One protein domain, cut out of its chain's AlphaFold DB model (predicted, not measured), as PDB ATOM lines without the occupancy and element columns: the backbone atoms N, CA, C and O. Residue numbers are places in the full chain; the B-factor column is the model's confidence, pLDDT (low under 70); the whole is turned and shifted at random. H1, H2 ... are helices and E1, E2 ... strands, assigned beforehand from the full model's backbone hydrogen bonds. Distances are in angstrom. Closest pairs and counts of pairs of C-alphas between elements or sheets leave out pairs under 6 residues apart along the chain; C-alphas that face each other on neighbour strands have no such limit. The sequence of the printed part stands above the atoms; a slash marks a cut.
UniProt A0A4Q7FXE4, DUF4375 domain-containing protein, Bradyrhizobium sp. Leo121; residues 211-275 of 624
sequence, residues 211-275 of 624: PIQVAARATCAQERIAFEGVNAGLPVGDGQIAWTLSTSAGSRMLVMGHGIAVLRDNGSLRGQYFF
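What this domain is: This is residues 211 to 275 of the 624 residues of the protein "DUF4375 domain-containing protein" of Bradyrhizobium sp. Leo121 (UniProt A0A4Q7FXE4). What is the shape? A strongly twisted five-strand sheet curls round one helix, H1, which packs on one face. What builds it? The 65 printed residues, of mixed class, hold H1, then E1 to E5 in sheet order, an antiparallel meander, each strand beside the one before. How large is it? It is compact, with radius of gyration of the C-alphas 10.3 A and spans of 30 by 21 by 21 A.

Where its parts are: Where is the helix? H1, residues 211 to 222, 16.6 A long, begins at C-alpha 211 (-30.356, 59.791, -11.869). Where are the strands? E1 is residues 227 to 237, 25.3 A, and bends by 65 degrees at residue 232; E2 is 240 to 247, 21.4 A. E3, 252 to 257, and E4, 260 to 265, are 16.5 A each; E5, 268 to 274, 17.9 A, ends at C-alpha 274 (-20.954, 55.927, -8.401).

How they stand to each other: Where is H1 closest? H1 is on the sheet; the closest C-alphas of H1 and E5 are Thr 219 and Gly 271, 5.0 A apart. Every O i to N i+4 pair in H1 is within hydrogen-bond range. Which strands pair? Hairpins E1-E2, E2-E3, E3-E4 and E4-E5 have within that range N 231 and O 244, 2.7 A; N 245 and O 252, 2.7 A; N 264 and O 253, 2.7 A; and N 261 and O 273, 2.8 A. Edge strands E1 and E5 are apart.

The domain as a whole: Is it continuous? The printed part has no cut, and its links are tight. Where is confidence low? Residues 237 to 239 and 275 have pLDDT under 70.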
ATOM      1  N   PRO A 211     -31.480  60.418 -12.562       83.56
ATOM      2  CA  PRO A 211     -30.356  59.791 -11.869       83.56
ATOM      3  C   PRO A 211     -30.692  58.394 -11.359       83.56
ATOM      4  O   PRO A 211     -29.845  57.501 -11.390       83.56
ATOM      5  N   ILE A 212     -31.939  58.191 -10.924       88.12
ATOM      6  CA  ILE A 212     -32.421  56.906 -10.419       88.12
ATOM      7  C   ILE A 212     -32.498  55.921 -11.582       88.12
ATOM      8  O   ILE A 212     -31.989  54.808 -11.485       88.12
ATOM      9  N   GLN A 213     -33.062  56.341 -12.715       90.31
ATOM     10  CA  GLN A 213     -33.146  55.531 -13.931       90.31
ATOM     11  C   GLN A 213     -31.760  55.141 -14.471       90.31
ATOM     12  O   GLN A 213     -31.551  53.992 -14.871       90.31
ATOM     13  N   VAL A 214     -30.806  56.076 -14.487       89.56
ATOM     14  CA  VAL A 214     -29.419  55.821 -14.910       89.56
ATOM     15  C   VAL A 214     -28.737  54.834 -13.965       89.56
ATOM     16  O   VAL A 214     -28.202  53.824 -14.426       89.56
ATOM     17  N   ALA A 215     -28.808  55.074 -12.654       89.12
ATOM     18  CA  ALA A 215     -28.213  54.211 -11.640       89.12
ATOM     19  C   ALA A 215     -28.827  52.802 -11.621       89.12
ATOM     20  O   ALA A 215     -28.099  51.808 -11.559       89.12
ATOM     21  N   ALA A 216     -30.154  52.695 -11.726       91.25
ATOM     22  CA  ALA A 216     -30.870  51.425 -11.782       91.25
ATOM     23  C   ALA A 216     -30.407  50.581 -12.975       91.25
ATOM     24  O   ALA A 216     -30.054  49.415 -12.811       91.25
ATOM     25  N   ARG A 217     -30.326  51.174 -14.173       90.25
ATOM     26  CA  ARG A 217     -29.849  50.454 -15.364       90.25
ATOM     27  C   ARG A 217     -28.379  50.084 -15.273       90.25
ATOM     28  O   ARG A 217     -28.024  48.972 -15.651       90.25
ATOM     29  N   ALA A 218     -27.529  50.989 -14.787       88.56
ATOM     30  CA  ALA A 218     -26.100  50.729 -14.664       88.56
ATOM     31  C   ALA A 218     -25.813  49.576 -13.691       88.56
ATOM     32  O   ALA A 218     -25.044  48.675 -14.019       88.56
ATOM     33  N   THR A 219     -26.477  49.562 -12.534       88.62
ATOM     34  CA  THR A 219     -26.327  48.484 -11.547       88.62
ATOM     35  C   THR A 219     -26.949  47.165 -12.017       88.62
ATOM     36  O   THR A 219     -26.330  46.118 -11.862       88.62
ATOM     37  N   CYS A 220     -28.112  47.186 -12.680       90.69
ATOM     38  CA  CYS A 220     -28.701  45.978 -13.278       90.69
ATOM     39  C   CYS A 220     -27.816  45.387 -14.391       90.69
ATOM     40  O   CYS A 220     -27.667  44.170 -14.490       90.69
ATOM     41  N   ALA A 221     -27.175  46.233 -15.204       89.19
ATOM     42  CA  ALA A 221     -26.270  45.785 -16.261       89.19
ATOM     43  C   ALA A 221     -25.015  45.078 -15.712       89.19
ATOM     44  O   ALA A 221     -24.549  44.123 -16.333       89.19
ATOM     45  N   GLN A 222     -24.494  45.501 -14.552       86.56
ATOM     46  CA  GLN A 222     -23.386  44.811 -13.868       86.56
ATOM     47  C   GLN A 222     -23.768  43.377 -13.482       86.56
ATOM     48  O   GLN A 222     -22.984  42.454 -13.691       86.56
ATOM     49  N   GLU A 223     -25.009  43.189 -13.034       85.19
ATOM     50  CA  GLU A 223     -25.588  41.884 -12.691       85.19
ATOM     51  C   GLU A 223     -26.110  41.102 -13.905       85.19
ATOM     52  O   GLU A 223     -26.596  39.982 -13.762       85.19
ATOM     53  N   ARG A 224     -26.032  41.676 -15.114       89.94
ATOM     54  CA  ARG A 224     -26.596  41.102 -16.349       89.94
ATOM     55  C   ARG A 224     -28.089  40.759 -16.230       89.94
ATOM     56  O   ARG A 224     -28.560  39.820 -16.869       89.94
ATOM     57  N   ILE A 225     -28.836  41.536 -15.446       91.94
ATOM     58  CA  ILE A 225     -30.297  41.437 -15.333       91.94
ATOM     59  C   ILE A 225     -30.952  42.571 -16.122       91.94
ATOM     60  O   ILE A 225     -30.433  43.690 -16.171       91.94
ATOM     61  N   ALA A 226     -32.087  42.299 -16.766       91.06
ATOM     62  CA  ALA A 226     -32.802  43.334 -17.498       91.06
ATOM     63  C   ALA A 226     -33.569  44.221 -16.513       91.06
ATOM     64  O   ALA A 226     -34.321  43.726 -15.677       91.06
ATOM     65  N   PHE A 227     -33.369  45.532 -16.618       91.62
ATOM     66  CA  PHE A 227     -34.128  46.529 -15.872       91.62
ATOM     67  C   PHE A 227     -35.478  46.783 -16.554       91.62
ATOM     68  O   PHE A 227     -35.512  47.073 -17.751       91.62
ATOM     69  N   GLU A 228     -36.566  46.721 -15.789       91.94
ATOM     70  CA  GLU A 228     -37.935  46.884 -16.300       91.94
ATOM     71  C   GLU A 228     -38.607  48.154 -15.761       91.94
ATOM     72  O   GLU A 228     -39.373  48.797 -16.482       91.94
ATOM     73  N   GLY A 229     -38.298  48.566 -14.526       88.19
ATOM     74  CA  GLY A 229     -38.865  49.784 -13.948       88.19
ATOM     75  C   GLY A 229     -38.401  50.103 -12.528       88.19
ATOM     76  O   GLY A 229     -37.836  49.260 -11.832       88.19
ATOM     77  N   VAL A 230     -38.658  51.344 -12.109       88.69
ATOM     78  CA  VAL A 230     -38.526  51.815 -10.721       88.69
ATOM     79  C   VAL A 230     -39.931  51.908 -10.128       88.69
ATOM     80  O   VAL A 230     -40.826  52.447 -10.772       88.69
ATOM     81  N   ASN A 231     -40.106  51.398  -8.915       87.00
ATOM     82  CA  ASN A 231     -41.348  51.429  -8.147       87.00
ATOM     83  C   ASN A 231     -41.187  52.348  -6.922       87.00
ATOM     84  O   ASN A 231     -40.379  53.275  -6.934       87.00
ATOM     85  N   ALA A 232     -41.951  52.101  -5.855       77.69
ATOM     86  CA  ALA A 232     -41.932  52.917  -4.646       77.69
ATOM     87  C   ALA A 232     -40.529  53.033  -4.017       77.69
ATOM     88  O   ALA A 232     -39.775  52.055  -3.926       77.69
ATOM     89  N   GLY A 233     -40.221  54.252  -3.574       79.06
ATOM     90  CA  GLY A 233     -39.066  54.583  -2.753       79.06
ATOM     91  C   GLY A 233     -39.453  54.621  -1.279       79.06
ATOM     92  O   GLY A 233     -40.489  55.178  -0.924       79.06
ATOM     93  N   LEU A 234     -38.620  54.039  -0.425       74.25
ATOM     94  CA  LEU A 234     -38.768  54.074   1.025       74.25
ATOM     95  C   LEU A 234     -37.543  54.758   1.646       74.25
ATOM     96  O   LEU A 234     -36.414  54.408   1.290       74.25
ATOM     97  N   PRO A 235     -37.721  55.710   2.575       72.00
ATOM     98  CA  PRO A 235     -36.611  56.231   3.365       72.00
ATOM     99  C   PRO A 235     -35.991  55.104   4.200       72.00
ATOM    100  O   PRO A 235     -36.718  54.364   4.863       72.00
ATOM    101  N   VAL A 236     -34.662  54.977   4.195       74.19
ATOM    102  CA  VAL A 236     -33.944  53.924   4.955       74.19
ATOM    103  C   VAL A 236     -32.998  54.462   6.037       74.19
ATOM    104  O   VAL A 236     -32.300  53.680   6.674       74.19
ATOM    105  N   GLY A 237     -33.022  55.775   6.301       62.12
ATOM    106  CA  GLY A 237     -32.157  56.461   7.276       62.12
ATOM    107  C   GLY A 237     -31.085  57.333   6.609       62.12
ATOM    108  O   GLY A 237     -30.830  57.190   5.417       62.12
ATOM    109  N   ASP A 238     -30.514  58.289   7.350       65.56
ATOM    110  CA  ASP A 238     -29.390  59.154   6.928       65.56
ATOM    111  C   ASP A 238     -29.551  59.860   5.567       65.56
ATOM    112  O   ASP A 238     -28.593  60.091   4.830       65.56
ATOM    113  N   GLY A 239     -30.790  60.221   5.213       64.12
ATOM    114  CA  GLY A 239     -31.102  60.892   3.945       64.12
ATOM    115  C   GLY A 239     -31.052  59.981   2.712       64.12
ATOM    116  O   GLY A 239     -31.072  60.482   1.589       64.12
ATOM    117  N   GLN A 240     -30.997  58.661   2.901       75.62
ATOM    118  CA  GLN A 240     -30.999  57.673   1.826       75.62
ATOM    119  C   GLN A 240     -32.417  57.211   1.484       75.62
ATOM    120  O   GLN A 240     -33.284  57.077   2.356       75.62
ATOM    121  N   ILE A 241     -32.633  56.909   0.202       76.94
ATOM    122  CA  ILE A 241     -33.886  56.335  -0.297       76.94
ATOM    123  C   ILE A 241     -33.582  54.986  -0.947       76.94
ATOM    124  O   ILE A 241     -32.708  54.881  -1.812       76.94
ATOM    125  N   ALA A 242     -34.317  53.959  -0.527       85.81
ATOM    126  CA  ALA A 242     -34.318  52.640  -1.131       85.81
ATOM    127  C   ALA A 242     -35.487  52.510  -2.107       85.81
ATOM    128  O   ALA A 242     -36.649  52.485  -1.713       85.81
ATOM    129  N   TRP A 243     -35.168  52.406  -3.388       89.06
ATOM    130  CA  TRP A 243     -36.125  52.223  -4.467       89.06
ATOM    131  C   TRP A 243     -36.297  50.746  -4.779       89.06
ATOM    132  O   TRP A 243     -35.320  50.020  -4.954       89.06
ATOM    133  N   THR A 244     -37.538  50.295  -4.902       90.88
ATOM    134  CA  THR A 244     -37.808  48.943  -5.399       90.88
ATOM    135  C   THR A 244     -37.717  48.937  -6.924       90.88
ATOM    136  O   THR A 244     -38.351  49.759  -7.577       90.88
ATOM    137  N   LEU A 245     -36.957  48.018  -7.511       92.81
ATOM    138  CA  LEU A 245     -36.811  47.853  -8.956       92.81
ATOM    139  C   LEU A 245     -37.525  46.590  -9.437       92.81
ATOM    140  O   LEU A 245     -37.376  45.527  -8.833       92.81
ATOM    141  N   SER A 246     -38.220  46.690 -10.568       92.50
ATOM    142  CA  SER A 246     -38.665  45.530 -11.346       92.50
ATOM    143  C   SER A 246     -37.557  45.122 -12.313       92.50
ATOM    144  O   SER A 246     -37.019  45.965 -13.040       92.50
ATOM    145  N   THR A 247     -37.191  43.840 -12.306       92.38
ATOM    146  CA  THR A 247     -36.153  43.282 -13.180       92.38
ATOM    147  C   THR A 247     -36.546  41.894 -13.674       92.38
ATOM    148  O   THR A 247     -37.329  41.202 -13.018       92.38
ATOM    149  N   SER A 248     -35.899  41.423 -14.742       92.75
ATOM    150  CA  SER A 248     -36.103  40.066 -15.273       92.75
ATOM    151  C   SER A 248     -35.752  38.940 -14.291       92.75
ATOM    152  O   SER A 248     -36.054  37.779 -14.551       92.75
ATOM    153  N   ALA A 249     -35.067  39.253 -13.187       89.06
ATOM    154  CA  ALA A 249     -34.689  38.308 -12.139       89.06
ATOM    155  C   ALA A 249     -35.517  38.495 -10.848       89.06
ATOM    156  O   ALA A 249     -35.113  38.038  -9.772       89.06
ATOM    157  N   GLY A 250     -36.661  39.177 -10.949       89.81
ATOM    158  CA  GLY A 250     -37.538  39.525  -9.837       89.81
ATOM    159  C   GLY A 250     -37.241  40.903  -9.242       89.81
ATOM    160  O   GLY A 250     -36.472  41.695  -9.788       89.81
ATOM    161  N   SER A 251     -37.872  41.196  -8.107       89.94
ATOM    162  CA  SER A 251     -37.705  42.479  -7.420       89.94
ATOM    163  C   SER A 251     -36.277  42.653  -6.889       89.94
ATOM    164  O   SER A 251     -35.670  41.705  -6.383       89.94
ATOM    165  N   ARG A 252     -35.729  43.862  -7.009       90.38
ATOM    166  CA  ARG A 252     -34.432  44.261  -6.435       90.38
ATOM    167  C   ARG A 252     -34.574  45.574  -5.683       90.38
ATOM    168  O   ARG A 252     -35.526  46.312  -5.902       90.38
ATOM    169  N   MET A 253     -33.621  45.887  -4.814       90.62
ATOM    170  CA  MET A 253     -33.614  47.148  -4.075       90.62
ATOM    171  C   MET A 253     -32.419  47.996  -4.492       90.62
ATOM    172  O   MET A 253     -31.286  47.539  -4.420       90.62
ATOM    173  N   LEU A 254     -32.661  49.231  -4.913       90.81
ATOM    174  CA  LEU A 254     -31.635  50.216  -5.224       90.81
ATOM    175  C   LEU A 254     -31.580  51.251  -4.105       90.81
ATOM    176  O   LEU A 254     -32.478  52.077  -3.980       90.81
ATOM    177  N   VAL A 255     -30.524  51.230  -3.306       88.06
ATOM    178  CA  VAL A 255     -30.293  52.236  -2.264       88.06
ATOM    179  C   VAL A 255     -29.436  53.347  -2.848       88.06
ATOM    180  O   VAL A 255     -28.341  53.077  -3.335       88.06
ATOM    181  N   MET A 256     -29.926  54.585  -2.816       82.94
ATOM    182  CA  MET A 256     -29.187  55.753  -3.296       82.94
ATOM    183  C   MET A 256     -28.881  56.717  -2.150       82.94
ATOM    184  O   MET A 256     -29.779  57.099  -1.398       82.94
ATOM    185  N   GLY A 257     -27.618  57.137  -2.051       78.00
ATOM    186  CA  GLY A 257     -27.138  58.084  -1.045       78.00
ATOM    187  C   GLY A 257     -25.660  58.425  -1.231       78.00
ATOM    188  O   GLY A 257     -24.900  57.614  -1.747       78.00
ATOM    189  N   HIS A 258     -25.253  59.635  -0.834       72.88
ATOM    190  CA  HIS A 258     -23.846  60.084  -0.814       72.88
ATOM    191  C   HIS A 258     -23.053  59.850  -2.120       72.88
ATOM    192  O   HIS A 258     -21.872  59.522  -2.081       72.88
ATOM    193  N   GLY A 259     -23.699  60.001  -3.284       72.94
ATOM    194  CA  GLY A 259     -23.053  59.799  -4.591       72.94
ATOM    195  C   GLY A 259     -22.871  58.332  -4.996       72.94
ATOM    196  O   GLY A 259     -22.116  58.029  -5.918       72.94
ATOM    197  N   ILE A 260     -23.543  57.398  -4.317       79.75
ATOM    198  CA  ILE A 260     -23.482  55.966  -4.613       79.75
ATOM    199  C   ILE A 260     -24.899  55.413  -4.741       79.75
ATOM    200  O   ILE A 260     -25.808  55.754  -3.984       79.75
ATOM    201  N   ALA A 261     -25.088  54.549  -5.731       86.25
ATOM    202  CA  ALA A 261     -26.256  53.711  -5.901       86.25
ATOM    203  C   ALA A 261     -25.847  52.254  -5.728       86.25
ATOM    204  O   ALA A 261     -24.931  51.770  -6.393       86.25
ATOM    205  N   VAL A 262     -26.539  51.552  -4.844       87.62
ATOM    206  CA  VAL A 262     -26.224  50.184  -4.454       87.62
ATOM    207  C   VAL A 262     -27.413  49.292  -4.755       87.62
ATOM    208  O   VAL A 262     -28.490  49.482  -4.195       87.62
ATOM    209  N   LEU A 263     -27.213  48.298  -5.616       89.75
ATOM    210  CA  LEU A 263     -28.214  47.283  -5.911       89.75
ATOM    211  C   LEU A 263     -28.083  46.129  -4.921       89.75
ATOM    212  O   LEU A 263     -27.007  45.552  -4.752       89.75
ATOM    213  N   ARG A 264     -29.199  45.787  -4.285       86.81
ATOM    214  CA  ARG A 264     -29.322  44.731  -3.291       86.81
ATOM    215  C   ARG A 264     -30.384  43.717  -3.683       86.81
ATOM    216  O   ARG A 264     -31.387  44.035  -4.325       86.81
ATOM    217  N   ASP A 265     -30.161  42.501  -3.219       86.00
ATOM    218  CA  ASP A 265     -31.080  41.372  -3.304       86.00
ATOM    219  C   ASP A 265     -31.136  40.721  -1.920       86.00
ATOM    220  O   ASP A 265     -30.108  40.276  -1.413       86.00
ATOM    221  N   ASN A 266     -32.300  40.758  -1.265       79.00
ATOM    222  CA  ASN A 266     -32.491  40.269   0.110       79.00
ATOM    223  C   ASN A 266     -31.415  40.751   1.110       79.00
ATOM    224  O   ASN A 266     -30.940  40.000   1.956       79.00
ATOM    225  N   GLY A 267     -31.001  42.017   0.994       70.25
ATOM    226  CA  GLY A 267     -29.986  42.638   1.851       70.25
ATOM    227  C   GLY A 267     -28.536  42.433   1.393       70.25
ATOM    228  O   GLY A 267     -27.682  43.245   1.758       70.25
ATOM    229  N   SER A 268     -28.254  41.446   0.538       74.69
ATOM    230  CA  SER A 268     -26.922  41.220  -0.033       74.69
ATOM    231  C   SER A 268     -26.590  42.246  -1.115       74.69
ATOM    232  O   SER A 268     -27.418  42.535  -1.977       74.69
ATOM    233  N   LEU A 269     -25.366  42.781  -1.081       75.69
ATOM    234  CA  LEU A 269     -24.814  43.635  -2.133       75.69
ATOM    235  C   LEU A 269     -24.668  42.835  -3.434       75.69
ATOM    236  O   LEU A 269     -24.121  41.733  -3.421       75.69
ATOM    237  N   ARG A 270     -25.151  43.400  -4.541       80.12
ATOM    238  CA  ARG A 270     -25.044  42.826  -5.887       80.12
ATOM    239  C   ARG A 270     -24.231  43.743  -6.798       80.12
ATOM    240  O   ARG A 270     -23.127  43.397  -7.187       80.12
ATOM    241  N   GLY A 271     -24.709  44.968  -7.007       73.38
ATOM    242  CA  GLY A 271     -24.051  45.959  -7.866       73.38
ATOM    243  C   GLY A 271     -23.830  47.299  -7.171       73.38
ATOM    244  O   GLY A 271     -24.524  47.631  -6.208       73.38
ATOM    245  N   GLN A 272     -22.889  48.090  -7.685       77.94
ATOM    246  CA  GLN A 272     -22.634  49.449  -7.206       77.94
ATOM    247  C   GLN A 272     -22.319  50.402  -8.359       77.94
ATOM    248  O   GLN A 272     -21.557  50.087  -9.275       77.94
ATOM    249  N   TYR A 273     -22.892  51.596  -8.305       74.06
ATOM    250  CA  TYR A 273     -22.699  52.645  -9.292       74.06
ATOM    251  C   TYR A 273     -22.434  53.974  -8.592       74.06
ATOM    252  O   TYR A 273     -23.209  54.393  -7.738       74.06
ATOM    253  N   PHE A 274     -21.341  54.635  -8.958       70.31
ATOM    254  CA  PHE A 274     -20.954  55.927  -8.401       70.31
ATOM    255  C   PHE A 274     -21.440  57.041  -9.326       70.31
ATOM    256  O   PHE A 274     -21.224  56.976 -10.538       70.31
ATOM    257  N   PHE A 275     -22.081  58.054  -8.756       67.50
ATOM    258  CA  PHE A 275     -22.511  59.259  -9.452       67.50
ATOM    259  C   PHE A 275     -21.984  60.488  -8.702       67.50
ATOM    260  O   PHE A 275     -22.172  60.614  -7.493       67.50
TER     261      PHE A 275